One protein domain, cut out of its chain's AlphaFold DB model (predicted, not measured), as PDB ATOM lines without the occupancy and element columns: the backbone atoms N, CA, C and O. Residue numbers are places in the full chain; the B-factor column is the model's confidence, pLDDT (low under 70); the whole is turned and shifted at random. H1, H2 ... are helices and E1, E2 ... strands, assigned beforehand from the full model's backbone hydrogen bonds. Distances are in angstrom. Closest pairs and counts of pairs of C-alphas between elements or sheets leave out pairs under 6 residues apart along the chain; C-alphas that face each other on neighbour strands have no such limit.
ATOM      1  N   ILE A 179     109.459 157.900 137.456       42.03
ATOM      2  CA  ILE A 179     110.438 157.251 138.337       42.03
ATOM      3  C   ILE A 179     109.826 155.909 138.762       42.03
ATOM      4  O   ILE A 179     108.623 155.843 139.021       42.03
ATOM      5  N   TYR A 180     110.634 154.856 138.878       49.44
ATOM      6  CA  TYR A 180     110.217 153.593 139.503       49.44
ATOM      7  C   TYR A 180     111.209 153.154 140.583       49.44
ATOM      8  O   TYR A 180     112.381 153.548 140.604       49.44
ATOM      9  N   LYS A 181     110.701 152.323 141.492       38.53
ATOM     10  CA  LYS A 181     111.427 151.696 142.599       38.53
ATOM     11  C   LYS A 181     111.563 150.196 142.302       38.53
ATOM     12  O   LYS A 181     110.564 149.560 141.979       38.53
ATOM     13  N   VAL A 182     112.789 149.674 142.379       42.72
ATOM     14  CA  VAL A 182     113.166 148.267 142.142       42.72
ATOM     15  C   VAL A 182     113.925 147.767 143.368       42.72
ATOM     16  O   VAL A 182     114.904 148.393 143.785       42.72
ATOM     17  N   ILE A 183     113.513 146.646 143.952       37.09
ATOM     18  CA  ILE A 183     114.247 146.025 145.063       37.09
ATOM     19  C   ILE A 183     115.452 145.276 144.507       37.09
ATOM     20  O   ILE A 183     115.326 144.576 143.508       37.09
ATOM     21  N   ASN A 184     116.623 145.445 145.132       37.66
ATOM     22  CA  ASN A 184     117.789 144.631 144.806       37.66
ATOM     23  C   ASN A 184     118.869 144.687 145.906       37.66
ATOM     24  O   ASN A 184     119.426 145.767 146.175       37.66
ATOM     25  N   ASN A 185     119.173 143.529 146.495       30.62
ATOM     26  CA  ASN A 185     120.068 143.344 147.635       30.62
ATOM     27  C   ASN A 185     121.462 142.893 147.152       30.62
ATOM     28  O   ASN A 185     121.558 142.029 146.290       30.62
ATOM     29  N   ASP A 186     122.543 143.484 147.671       36.88
ATOM     30  CA  ASP A 186     123.921 143.138 147.268       36.88
ATOM     31  C   ASP A 186     124.853 143.115 148.482       36.88
ATOM     32  O   ASP A 186     125.167 144.158 149.069       36.88
ATOM     33  N   ASN A 204     106.190 138.772 122.121       57.25
ATOM     34  CA  ASN A 204     105.289 139.664 121.407       57.25
ATOM     35  C   ASN A 204     104.355 140.359 122.413       57.25
ATOM     36  O   ASN A 204     103.517 139.702 123.032       57.25
ATOM     37  N   VAL A 205     104.476 141.687 122.531       60.81
ATOM     38  CA  VAL A 205     103.779 142.538 123.519       60.81
ATOM     39  C   VAL A 205     102.264 142.281 123.574       60.81
ATOM     40  O   VAL A 205     101.671 142.287 124.648       60.81
ATOM     41  N   ILE A 206     101.651 141.960 122.428       60.44
ATOM     42  CA  ILE A 206     100.225 141.608 122.293       60.44
ATOM     43  C   ILE A 206      99.815 140.464 123.238       60.44
ATOM     44  O   ILE A 206      98.755 140.527 123.854       60.44
ATOM     45  N   TYR A 207     100.656 139.437 123.395       64.44
ATOM     46  CA  TYR A 207     100.355 138.291 124.258       64.44
ATOM     47  C   TYR A 207     100.464 138.657 125.740       64.44
ATOM     48  O   TYR A 207      99.676 138.175 126.544       64.44
ATOM     49  N   VAL A 208     101.398 139.537 126.106       70.81
ATOM     50  CA  VAL A 208     101.583 139.976 127.499       70.81
ATOM     51  C   VAL A 208     100.471 140.942 127.920       70.81
ATOM     52  O   VAL A 208     100.006 140.904 129.056       70.81
ATOM     53  N   GLU A 209      99.958 141.754 126.995       72.69
ATOM     54  CA  GLU A 209      98.736 142.534 127.218       72.69
ATOM     55  C   GLU A 209      97.509 141.633 127.398       72.69
ATOM     56  O   GLU A 209      96.711 141.874 128.303       72.69
ATOM     57  N   GLN A 210      97.392 140.562 126.609       77.00
ATOM     58  CA  GLN A 210      96.330 139.573 126.786       77.00
ATOM     59  C   GLN A 210      96.436 138.850 128.143       77.00
ATOM     60  O   GLN A 210      95.430 138.754 128.839       77.00
ATOM     61  N   GLU A 211      97.634 138.432 128.578       80.38
ATOM     62  CA  GLU A 211      97.852 137.851 129.917       80.38
ATOM     63  C   GLU A 211      97.384 138.790 131.046       80.38
ATOM     64  O   GLU A 211      96.826 138.330 132.042       80.38
ATOM     65  N   ILE A 212      97.595 140.104 130.901       81.56
ATOM     66  CA  ILE A 212      97.177 141.109 131.890       81.56
ATOM     67  C   ILE A 212      95.656 141.278 131.907       81.56
ATOM     68  O   ILE A 212      95.071 141.359 132.985       81.56
ATOM     69  N   GLU A 213      94.999 141.333 130.747       80.38
ATOM     70  CA  GLU A 213      93.534 141.428 130.688       80.38
ATOM     71  C   GLU A 213      92.854 140.133 131.168       80.38
ATOM     72  O   GLU A 213      91.850 140.196 131.878       80.38
ATOM     73  N   GLU A 214      93.435 138.963 130.893       83.69
ATOM     74  CA  GLU A 214      92.990 137.684 131.462       83.69
ATOM     75  C   GLU A 214      93.174 137.648 132.987       83.69
ATOM     76  O   GLU A 214      92.260 137.249 133.709       83.69
ATOM     77  N   ALA A 215      94.308 138.124 133.509       80.38
ATOM     78  CA  ALA A 215      94.535 138.233 134.949       80.38
ATOM     79  C   ALA A 215      93.559 139.215 135.627       80.38
ATOM     80  O   ALA A 215      93.039 138.918 136.703       80.38
ATOM     81  N   LYS A 216      93.230 140.346 134.983       84.19
ATOM     82  CA  LYS A 216      92.174 141.267 135.446       84.19
ATOM     83  C   LYS A 216      90.802 140.594 135.449       84.19
ATOM     84  O   LYS A 216      90.048 140.764 136.401       84.19
ATOM     85  N   ALA A 217      90.488 139.797 134.424       79.25
ATOM     86  CA  ALA A 217      89.232 139.053 134.344       79.25
ATOM     87  C   ALA A 217      89.110 137.957 135.422       79.25
ATOM     88  O   ALA A 217      88.003 137.691 135.889       79.25
ATOM     89  N   ARG A 218      90.229 137.354 135.854       82.81
ATOM     90  CA  ARG A 218      90.273 136.422 136.999       82.81
ATOM     91  C   ARG A 218      90.252 137.117 138.368       82.81
ATOM     92  O   ARG A 218      89.945 136.465 139.359       82.81
ATOM     93  N   GLY A 219      90.546 138.418 138.424       79.69
ATOM     94  CA  GLY A 219      90.698 139.178 139.670       79.69
ATOM     95  C   GLY A 219      92.104 139.124 140.281       79.69
ATOM     96  O   GLY A 219      92.293 139.613 141.391       79.69
ATOM     97  N   ASP A 220      93.089 138.580 139.559       77.00
ATOM     98  CA  ASP A 220      94.495 138.511 139.986       77.00
ATOM     99  C   ASP A 220      95.235 139.852 139.795       77.00
ATOM    100  O   ASP A 220      96.300 140.065 140.375       77.00
ATOM    101  N   ALA A 221      94.704 140.748 138.952       80.44
ATOM    102  CA  ALA A 221      95.308 142.035 138.612       80.44
ATOM    103  C   ALA A 221      94.325 143.209 138.715       80.44
ATOM    104  O   ALA A 221      93.170 143.129 138.301       80.44
ATOM    105  N   ASP A 222      94.834 144.345 139.193       84.19
ATOM    106  CA  ASP A 222      94.093 145.605 139.290       84.19
ATOM    107  C   ASP A 222      94.177 146.450 138.006       84.19
ATOM    108  O   ASP A 222      95.019 146.256 137.128       84.19
ATOM    109  N   THR A 223      93.380 147.522 137.955       86.19
ATOM    110  CA  THR A 223      93.480 148.588 136.936       86.19
ATOM    111  C   THR A 223      94.838 149.305 136.896       86.19
ATOM    112  O   THR A 223      95.134 149.986 135.916       86.19
ATOM    113  N   PHE A 224      95.656 149.157 137.942       84.12
ATOM    114  CA  PHE A 224      97.014 149.697 138.033       84.12
ATOM    115  C   PHE A 224      98.085 148.796 137.406       84.12
ATOM    116  O   PHE A 224      99.229 149.234 137.317       84.12
ATOM    117  N   GLU A 225      97.752 147.569 137.002       85.75
ATOM    118  CA  GLU A 225      98.729 146.616 136.472       85.75
ATOM    119  C   GLU A 225      99.188 147.004 135.055       85.75
ATOM    120  O   GLU A 225      98.371 147.257 134.161       85.75
ATOM    121  N   VAL A 226     100.507 147.057 134.853       81.38
ATOM    122  CA  VAL A 226     101.166 147.455 133.600       81.38
ATOM    123  C   VAL A 226     102.132 146.357 133.156       81.38
ATOM    124  O   VAL A 226     102.854 145.807 133.985       81.38
ATOM    125  N   SER A 227     102.180 146.072 131.848       79.38
ATOM    126  CA  SER A 227     103.193 145.162 131.297       79.38
ATOM    127  C   SER A 227     104.595 145.678 131.587       79.38
ATOM    128  O   SER A 227     104.874 146.870 131.447       79.38
ATOM    129  N   TYR A 228     105.458 144.749 131.972       73.62
ATOM    130  CA  TYR A 228     106.849 145.021 132.262       73.62
ATOM    131  C   TYR A 228     107.610 145.498 131.020       73.62
ATOM    132  O   TYR A 228     108.272 146.530 131.051       73.62
ATOM    133  N   ASP A 229     107.370 144.833 129.893       71.56
ATOM    134  CA  ASP A 229     108.005 145.083 128.595       71.56
ATOM    135  C   ASP A 229     107.670 146.470 127.992       71.56
ATOM    136  O   ASP A 229     108.198 146.868 126.955       71.56
ATOM    137  N   ARG A 230     106.734 147.226 128.590       68.00
ATOM    138  CA  ARG A 230     106.256 148.526 128.073       68.00
ATOM    139  C   ARG A 230     107.123 149.723 128.487       68.00
ATOM    140  O   ARG A 230     106.669 150.864 128.354       68.00
ATOM    141  N   LEU A 231     108.313 149.510 129.047       69.00
ATOM    142  CA  LEU A 231     109.068 150.577 129.696       69.00
ATOM    143  C   LEU A 231     110.624 150.463 129.441       69.00
ATOM    144  O   LEU A 231     111.076 149.353 129.263       69.00
ATOM    145  N   GLU A 232     111.399 151.587 129.301       63.78
ATOM    146  CA  GLU A 232     112.875 151.824 128.945       63.78
ATOM    147  C   GLU A 232     113.881 152.508 130.029       63.78
ATOM    148  O   GLU A 232     113.787 153.708 130.321       63.78
ATOM    149  N   LEU A 233     114.841 151.819 130.702       63.56
ATOM    150  CA  LEU A 233     115.327 152.049 132.111       63.56
ATOM    151  C   LEU A 233     116.407 153.148 132.167       63.56
ATOM    152  O   LEU A 233     117.399 153.099 131.445       63.56
ATOM    153  N   GLY A 234     116.238 154.164 133.023       63.12
ATOM    154  CA  GLY A 234     117.162 155.303 133.124       63.12
ATOM    155  C   GLY A 234     118.034 155.312 134.387       63.12
ATOM    156  O   GLY A 234     118.111 154.344 135.142       63.12
ATOM    157  N   ARG A 235     118.726 156.438 134.622       65.94
ATOM    158  CA  ARG A 235     119.732 156.582 135.697       65.94
ATOM    159  C   ARG A 235     119.169 156.301 137.093       65.94
ATOM    160  O   ARG A 235     118.072 156.753 137.417       65.94
ATOM    161  N   GLN A 236     119.964 155.686 137.966       68.50
ATOM    162  CA  GLN A 236     119.622 155.592 139.386       68.50
ATOM    163  C   GLN A 236     119.589 156.997 140.023       68.50
ATOM    164  O   GLN A 236     120.466 157.824 139.781       68.50
ATOM    165  N   ILE A 237     118.551 157.268 140.814       69.38
ATOM    166  CA  ILE A 237     118.333 158.510 141.573       69.38
ATOM    167  C   ILE A 237     118.643 158.294 143.059       69.38
ATOM    168  O   ILE A 237     119.153 159.202 143.708       69.38
ATOM    169  N   GLY A 238     118.370 157.102 143.601       64.62
ATOM    170  CA  GLY A 238     118.609 156.805 145.013       64.62
ATOM    171  C   GLY A 238     118.770 155.317 145.327       64.62
ATOM    172  O   GLY A 238     118.410 154.446 144.533       64.62
ATOM    173  N   LYS A 239     119.317 155.033 146.510       67.88
ATOM    174  CA  LYS A 239     119.340 153.717 147.165       67.88
ATOM    175  C   LYS A 239     118.919 153.935 148.618       67.88
ATOM    176  O   LYS A 239     119.481 154.808 149.272       67.88
ATOM    177  N   GLY A 240     117.940 153.178 149.096       58.78
ATOM    178  CA  GLY A 240     117.474 153.196 150.484       58.78
ATOM    179  C   GLY A 240     117.351 151.778 151.039       58.78
ATOM    180  O   GLY A 240     117.721 150.821 150.362       58.78
ATOM    181  N   ALA A 241     116.814 151.649 152.256       47.69
ATOM    182  CA  ALA A 241     116.551 150.347 152.878       47.69
ATOM    183  C   ALA A 241     115.614 149.481 152.014       47.69
ATOM    184  O   ALA A 241     115.905 148.327 151.739       47.69
ATOM    185  N   PHE A 242     114.560 150.095 151.473       50.91
ATOM    186  CA  PHE A 242     113.521 149.442 150.670       50.91
ATOM    187  C   PHE A 242     113.866 149.349 149.164       50.91
ATOM    188  O   PHE A 242     112.985 149.444 148.314       50.91
ATOM    189  N   GLY A 243     115.153 149.260 148.804       62.31
ATOM    190  CA  GLY A 243     115.606 149.096 147.415       62.31
ATOM    191  C   GLY A 243     116.161 150.347 146.712       62.31
ATOM    192  O   GLY A 243     116.580 151.333 147.326       62.31
ATOM    193  N   ARG A 244     116.232 150.277 145.377       63.16
ATOM    194  CA  ARG A 244     116.827 151.278 144.473       63.16
ATOM    195  C   ARG A 244     115.731 152.048 143.734       63.16
ATOM    196  O   ARG A 244     114.685 151.501 143.408       63.16
ATOM    197  N   VAL A 245     115.978 153.319 143.439       66.50
ATOM    198  CA  VAL A 245     115.041 154.208 142.733       66.50
ATOM    199  C   VAL A 245     115.738 154.767 141.501       66.50
ATOM    200  O   VAL A 245     116.862 155.255 141.627       66.50
ATOM    201  N   PHE A 246     115.095 154.737 140.333       64.12
ATOM    202  CA  PHE A 246     115.683 155.205 139.071       64.12
ATOM    203  C   PHE A 246     114.721 156.098 138.275       64.12
ATOM    204  O   PHE A 246     113.501 155.954 138.347       64.12
ATOM    205  N   LEU A 247     115.292 157.004 137.480       62.88
ATOM    206  CA  LEU A 247     114.576 157.799 136.490       62.88
ATOM    207  C   LEU A 247     114.083 156.889 135.372       62.88
ATOM    208  O   LEU A 247     114.856 156.099 134.843       62.88
ATOM    209  N   ALA A 248     112.827 157.047 134.975       54.28
ATOM    210  CA  ALA A 248     112.172 156.108 134.096       54.28
ATOM    211  C   ALA A 248     111.960 156.614 132.684       54.28
ATOM    212  O   ALA A 248     111.314 157.645 132.466       54.28
ATOM    213  N   ARG A 249     112.252 155.711 131.755       40.78
ATOM    214  CA  ARG A 249     111.186 155.191 130.910       40.78
ATOM    215  C   ARG A 249     110.912 153.660 131.135       40.78
ATOM    216  O   ARG A 249     109.818 153.314 130.732       40.78
ATOM    217  N   ALA A 250     111.774 152.875 131.871       33.12
ATOM    218  CA  ALA A 250     111.878 151.463 132.477       33.12
ATOM    219  C   ALA A 250     112.507 150.090 131.917       33.12
ATOM    220  O   ALA A 250     113.129 149.971 130.894       33.12
ATOM    221  N   GLU A 251     112.459 148.996 132.687       34.25
ATOM    222  CA  GLU A 251     112.981 147.625 132.389       34.25
ATOM    223  C   GLU A 251     114.371 147.158 132.920       34.25
ATOM    224  O   GLU A 251     115.444 147.500 132.437       34.25
ATOM    225  N   ALA A 252     114.255 146.269 133.912       29.64
ATOM    226  CA  ALA A 252     115.110 145.158 134.341       29.64
ATOM    227  C   ALA A 252     116.436 145.375 135.087       29.64
ATOM    228  O   ALA A 252     117.186 146.306 134.821       29.64
ATOM    229  N   ILE A 253     116.847 144.493 136.018       31.56
ATOM    230  CA  ILE A 253     116.219 143.465 136.907       31.56
ATOM    231  C   ILE A 253     117.318 143.160 137.964       31.56
ATOM    232  O   ILE A 253     118.497 143.385 137.690       31.56
ATOM    233  N   ALA A 254     116.995 142.607 139.138       38.59
ATOM    234  CA  ALA A 254     117.734 141.417 139.596       38.59
ATOM    235  C   ALA A 254     116.857 140.537 140.490       38.59
ATOM    236  O   ALA A 254     116.103 141.035 141.326       38.59
ATOM    237  N   ASP A 255     116.988 139.230 140.297       42.03
ATOM    238  CA  ASP A 255     116.371 138.207 141.132       42.03
ATOM    239  C   ASP A 255     117.048 138.138 142.513       42.03
ATOM    240  O   ASP A 255     118.255 138.364 142.614       42.03
ATOM    241  N   LYS A 256     116.291 137.684 143.530       47.72
ATOM    242  CA  LYS A 256     116.675 137.469 144.954       47.72
ATOM    243  C   LYS A 256     116.463 138.666 145.901       47.72
ATOM    244  O   LYS A 256     117.396 139.142 146.544       47.72
ATOM    245  N   ALA A 257     115.207 139.075 146.065       57.53
ATOM    246  CA  ALA A 257     114.742 139.701 147.309       57.53
ATOM    247  C   ALA A 257     114.315 138.616 148.323       57.53
ATOM    248  O   ALA A 257     113.956 137.506 147.916       57.53
ATOM    249  N   SER A 258     114.343 138.918 149.625       66.00
ATOM    250  CA  SER A 258     113.758 138.045 150.657       66.00
ATOM    251  C   SER A 258     112.230 137.998 150.536       66.00
ATOM    252  O   SER A 258     111.617 138.947 150.044       66.00
ATOM    253  N   ALA A 259     111.595 136.928 151.027       72.62
ATOM    254  CA  ALA A 259     110.132 136.831 151.076       72.62
ATOM    255  C   ALA A 259     109.514 138.002 151.867       72.62
ATOM    256  O   ALA A 259     108.566 138.624 151.395       72.62
ATOM    257  N   ASP A 260     110.127 138.365 152.998       76.06
ATOM    258  CA  ASP A 260     109.679 139.467 153.857       76.06
ATOM    259  C   ASP A 260     109.797 140.837 153.153       76.06
ATOM    260  O   ASP A 260     108.890 141.665 153.226       76.06
ATOM    261  N   GLU A 261     110.892 141.067 152.412       70.69
ATOM    262  CA  GLU A 261     111.125 142.300 151.632       70.69
ATOM    263  C   GLU A 261     110.108 142.440 150.484       70.69
ATOM    264  O   GLU A 261     109.677 143.544 150.142       70.69
ATOM    265  N   VAL A 262     109.715 141.311 149.882       75.31
ATOM    266  CA  VAL A 262     108.665 141.244 148.859       75.31
ATOM    267  C   VAL A 262     107.296 141.554 149.462       75.31
ATOM    268  O   VAL A 262     106.551 142.347 148.883       75.31
ATOM    269  N   GLU A 263     106.957 140.972 150.615       81.19
ATOM    270  CA  GLU A 263     105.675 141.215 151.285       81.19
ATOM    271  C   GLU A 263     105.539 142.676 151.742       81.19
ATOM    272  O   GLU A 263     104.514 143.311 151.472       81.19
ATOM    273  N   GLU A 264     106.589 143.257 152.336       80.06
ATOM    274  CA  GLU A 264     106.612 144.674 152.723       80.06
ATOM    275  C   GLU A 264     106.373 145.596 151.513       80.06
ATOM    276  O   GLU A 264     105.587 146.545 151.587       80.06
ATOM    277  N   PHE A 265     106.975 145.291 150.363       80.81
ATOM    278  CA  PHE A 265     106.805 146.083 149.144       80.81
ATOM    279  C   PHE A 265     105.426 145.936 148.493       80.81
ATOM    280  O   PHE A 265     104.851 146.921 148.022       80.81
ATOM    281  N   LEU A 266     104.851 144.731 148.491       83.44
ATOM    282  CA  LEU A 266     103.471 144.523 148.041       83.44
ATOM    283  C   LEU A 266     102.474 145.239 148.972       83.44
ATOM    284  O   LEU A 266     101.492 145.815 148.493       83.44
ATOM    285  N   SER A 267     102.764 145.295 150.276       85.25
ATOM    286  CA  SER A 267     102.021 146.092 151.259       85.25
ATOM    287  C   SER A 267     102.146 147.604 151.002       85.25
ATOM    288  O   SER A 267     101.137 148.314 150.998       85.25
ATOM    289  N   GLU A 268     103.343 148.105 150.673       84.31
ATOM    290  CA  GLU A 268     103.569 149.502 150.260       84.31
ATOM    291  C   GLU A 268     102.757 149.856 149.000       84.31
ATOM    292  O   GLU A 268     102.056 150.871 148.979       84.31
ATOM    293  N   ILE A 269     102.755 148.990 147.976       84.00
ATOM    294  CA  ILE A 269     101.917 149.150 146.774       84.00
ATOM    295  C   ILE A 269     100.426 149.176 147.147       84.00
ATOM    296  O   ILE A 269      99.684 150.045 146.677       84.00
ATOM    297  N   ALA A 270      99.966 148.263 148.006       88.31
ATOM    298  CA  ALA A 270      98.573 148.209 148.452       88.31
ATOM    299  C   ALA A 270      98.155 149.463 149.244       88.31
ATOM    300  O   ALA A 270      97.039 149.962 149.071       88.31
ATOM    301  N   MET A 271      99.050 150.024 150.063       88.88
ATOM    302  CA  MET A 271      98.848 151.314 150.725       88.88
ATOM    303  C   MET A 271      98.729 152.445 149.696       88.88
ATOM    304  O   MET A 271      97.769 153.217 149.737       88.88
ATOM    305  N   MET A 272      99.649 152.525 148.731       83.69
ATOM    306  CA  MET A 272      99.658 153.580 147.711       83.69
ATOM    307  C   MET A 272      98.424 153.535 146.793       83.69
ATOM    308  O   MET A 272      97.891 154.589 146.436       83.69
ATOM    309  N   LYS A 273      97.891 152.338 146.493       87.56
ATOM    310  CA  LYS A 273      96.582 152.159 145.831       87.56
ATOM    311  C   LYS A 273      95.436 152.812 146.623       87.56
ATOM    312  O   LYS A 273      94.570 153.444 146.021       87.56
ATOM    313  N   ARG A 274      95.439 152.703 147.960       89.94
ATOM    314  CA  ARG A 274      94.402 153.270 148.853       89.94
ATOM    315  C   ARG A 274      94.517 154.786 149.041       89.94
ATOM    316  O   ARG A 274      93.491 155.450 149.141       89.94
ATOM    317  N   VAL A 275      95.734 155.338 149.067       88.19
ATOM    318  CA  VAL A 275      95.981 156.793 149.193       88.19
ATOM    319  C   VAL A 275      95.392 157.575 148.009       88.19
ATOM    320  O   VAL A 275      94.900 158.692 148.170       88.19
ATOM    321  N   GLY A 276      95.406 156.992 146.807       84.94
ATOM    322  CA  GLY A 276      94.785 157.589 145.628       84.94
ATOM    323  C   GLY A 276      95.538 158.820 145.113       84.94
ATOM    324  O   GLY A 276      96.694 158.725 144.701       84.94
ATOM    325  N   ARG A 277      94.871 159.981 145.046       86.38
ATOM    326  CA  ARG A 277      95.433 161.212 144.460       86.38
ATOM    327  C   ARG A 277      95.240 162.418 145.373       86.38
ATOM    328  O   ARG A 277      94.121 162.895 145.528       86.38
ATOM    329  N   HIS A 278      96.353 162.988 145.824       88.75
ATOM    330  CA  HIS A 278      96.412 164.220 146.607       88.75
ATOM    331  C   HIS A 278      97.435 165.192 145.982       88.75
ATOM    332  O   HIS A 278      98.453 164.721 145.483       88.75
ATOM    333  N   PRO A 279      97.220 166.524 145.963       86.25
ATOM    334  CA  PRO A 279      98.174 167.474 145.371       86.25
ATOM    335  C   PRO A 279      99.551 167.513 146.054       86.25
ATOM    336  O   PRO A 279     100.526 167.892 145.411       86.25
ATOM    337  N   ASN A 280      99.639 167.123 147.330       88.75
ATOM    338  CA  ASN A 280     100.874 167.155 148.128       88.75
ATOM    339  C   ASN A 280     101.465 165.763 148.431       88.75
ATOM    340  O   ASN A 280     102.389 165.669 149.231       88.75
ATOM    341  N   VAL A 281     100.937 164.688 147.833       88.06
ATOM    342  CA  VAL A 281     101.471 163.322 147.997       88.06
ATOM    343  C   VAL A 281     101.831 162.769 146.626       88.06
ATOM    344  O   VAL A 281     101.014 162.830 145.711       88.06
ATOM    345  N   VAL A 282     103.043 162.221 146.495       83.75
ATOM    346  CA  VAL A 282     103.523 161.610 145.247       83.75
ATOM    347  C   VAL A 282     102.593 160.466 144.860       83.75
ATOM    348  O   VAL A 282     102.474 159.471 145.570       83.75
ATOM    349  N   ARG A 283     101.906 160.612 143.732       82.25
ATOM    350  CA  ARG A 283     100.889 159.659 143.290       82.25
ATOM    351  C   ARG A 283     101.509 158.451 142.582       82.25
ATOM    352  O   ARG A 283     102.341 158.598 141.680       82.25
ATOM    353  N   MET A 284     101.001 157.260 142.901       83.06
ATOM    354  CA  MET A 284     101.274 156.037 142.141       83.06
ATOM    355  C   MET A 284     100.602 156.084 140.755       83.06
ATOM    356  O   MET A 284      99.453 156.508 140.598       83.06
ATOM    357  N   VAL A 285     101.331 155.672 139.722       83.06
ATOM    358  CA  VAL A 285     100.857 155.626 138.329       83.06
ATOM    359  C   VAL A 285     100.388 154.222 137.953       83.06
ATOM    360  O   VAL A 285      99.394 154.094 137.248       83.06
ATOM    361  N   GLY A 286     101.073 153.198 138.457       83.75
ATOM    362  CA  GLY A 286     100.805 151.789 138.189       83.75
ATOM    363  C   GLY A 286     101.774 150.889 138.953       83.75
ATOM    364  O   GLY A 286     102.636 151.376 139.692       83.75
ATOM    365  N   CYS A 287     101.649 149.585 138.752       84.88
ATOM    366  CA  CYS A 287     102.528 148.566 139.305       84.88
ATOM    367  C   CYS A 287     102.728 147.411 138.313       84.88
ATOM    368  O   CYS A 287     101.946 147.240 137.379       84.88
ATOM    369  N   CYS A 288     103.777 146.627 138.541       83.81
ATOM    370  CA  CYS A 288     103.969 145.307 137.952       83.81
ATOM    371  C   CYS A 288     104.009 144.333 139.133       83.81
ATOM    372  O   CYS A 288     104.937 144.392 139.943       83.81
ATOM    373  N   THR A 289     102.965 143.524 139.286       85.12
ATOM    374  CA  THR A 289     102.755 142.586 140.399       85.12
ATOM    375  C   THR A 289     102.455 141.154 139.945       85.12
ATOM    376  O   THR A 289     102.596 140.235 140.747       85.12
ATOM    377  N   LEU A 290     102.135 140.924 138.666       82.94
ATOM    378  CA  LEU A 290     101.830 139.587 138.136       82.94
ATOM    379  C   LEU A 290     103.037 138.655 137.986       82.94
ATOM    380  O   LEU A 290     102.929 137.450 138.206       82.94
ATOM    381  N   LYS A 291     104.182 139.189 137.561       75.69
ATOM    382  CA  LYS A 291     105.425 138.439 137.339       75.69
ATOM    383  C   LYS A 291     106.585 139.254 137.902       75.69
ATOM    384  O   LYS A 291     106.539 140.483 137.883       75.69
ATOM    385  N   GLN A 292     107.604 138.576 138.423       70.56
ATOM    386  CA  GLN A 292     108.813 139.261 138.879       70.56
ATOM    387  C   GLN A 292     109.551 139.886 137.677       70.56
ATOM    388  O   GLN A 292     109.534 139.300 136.592       70.56
ATOM    389  N   PRO A 293     110.175 141.065 137.857       72.00
ATOM    390  CA  PRO A 293     110.369 141.769 139.125       72.00
ATOM    391  C   PRO A 293     109.165 142.630 139.519       72.00
ATOM    392  O   PRO A 293     108.553 143.314 138.697       72.00
ATOM    393  N   TYR A 294     108.883 142.688 140.817       76.00
ATOM    394  CA  TYR A 294     107.851 143.585 141.319       76.00
ATOM    395  C   TYR A 294     108.302 145.041 141.223       76.00
ATOM    396  O   TYR A 294     109.395 145.396 141.667       76.00
ATOM    397  N   CYS A 295     107.451 145.892 140.648       75.44
ATOM    398  CA  CYS A 295     107.756 147.302 140.414       75.44
ATOM    399  C   CYS A 295     106.588 148.209 140.803       75.44
ATOM    400  O   CYS A 295     105.424 147.902 140.546       75.44
ATOM    401  N   MET A 296     106.916 149.380 141.351       79.69
ATOM    402  CA  MET A 296     105.966 150.460 141.621       79.69
ATOM    403  C   MET A 296     106.350 151.694 140.802       79.69
ATOM    404  O   MET A 296     107.482 152.179 140.889       79.69
ATOM    405  N   LEU A 297     105.400 152.206 140.017       79.25
ATOM    406  CA  LEU A 297     105.567 153.394 139.186       79.25
ATOM    407  C   LEU A 297     105.005 154.614 139.920       79.25
ATOM    408  O   LEU A 297     103.845 154.616 140.335       79.25
ATOM    409  N   MET A 298     105.792 155.682 140.023       81.06
ATOM    410  CA  MET A 298     105.398 156.941 140.662       81.06
ATOM    411  C   MET A 298     105.595 158.127 139.716       81.06
ATOM    412  O   MET A 298     106.355 158.067 138.745       81.06
ATOM    413  N   GLU A 299     104.882 159.223 139.975       77.19
ATOM    414  CA  GLU A 299     105.072 160.450 139.204       77.19
ATOM    415  C   GLU A 299     106.412 161.134 139.508       77.19
ATOM    416  O   GLU A 299     106.931 161.083 140.623       77.19
TER     417      GLU A 299
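Overview. This is residues 179 to 186 and 204 to 299 of the 410 residues of the protein "Protein kinase domain-containing protein" of Blattella germanica (UniProt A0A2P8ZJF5). A strongly twisted wall of five antiparallel strands has one long helix, H2, packed slantwise over its E5 and E4 end, while a second helix, H1, lies off the sheet at a distance from H2. At the other edge, E2 and E3 form a hairpin in which E2 bends sharply. The printed part has 104 residues with two named helices and five named strands, in the order E1, H1, E2, E3, H2, E4, E5; the sheet's order is E2, E3, E1, E5, E4, and the class is mixed, helices and strands. The whole is compact, with a radius of gyration of the C-alphas of 13.6 A and spans of 35 by 31 by 27 A.

Along the chain. Find C-alpha 179 at (110.438, 157.251, 138.337); there strand E1 begins, residues 179 to 182. Past the cut, helix H1, residues 205 to 218, runs 20.0 A from C-alpha 205 at (103.779, 142.538, 123.519). Strand E2, residues 232 to 240, spans 22.1 A and bends by 67 degrees at residue 235; strand E3, residues 243 to 249, spans 18.1 A. Helix H2, residues 259 to 275, runs 24.5 A. Strand E4, residues 284 to 288, spans 11.8 A, and strand E5, residues 295 to 298, ends at C-alpha 298, (105.398, 156.941, 140.662).

Arrangement. Start at inner strand E1: N 181 and O 296 of E5 are 3.3 A apart, and on its other side N 182 and O 244 of E3 are 2.8 A apart. Look next at the hairpin of E3 and edge strand E2, where N 234 and O 247 are 3.0 A apart. In the hairpin of E5 and edge strand E4, N 285 and O 297 are 2.8 A apart. H2 and the sheet make two layers, a helix on one face of a sheet, at a height over the sheet of 10.0 A. H2 lies over E5 and E4, and only just not over E1, on which 2 of its 17 C-alphas fall. On the local plane it runs slantwise to the strands, at 36 degrees to E4; their closest C-alphas, of Met 272 and Met 284, are 6.3 A apart. H1 is not on the sheet and is apart from H2. In H1 and H2 every O i to N i+4 pair is within hydrogen-bond range.

Size, cuts and confidence. The two C-alphas farthest apart, of Asn 204 and Asn 280, are 38.6 A from each other. Residues 187 to 203 are not printed, and C-alphas 186 and 204 are 32.1 A apart across this cut. Of the links that are printed whole, H1 to E2 is long, with 13 residues. Mean pLDDT of the printed part is 70.1; residues 179 to 186, 204 to 207 and 230 to 258 are under 70.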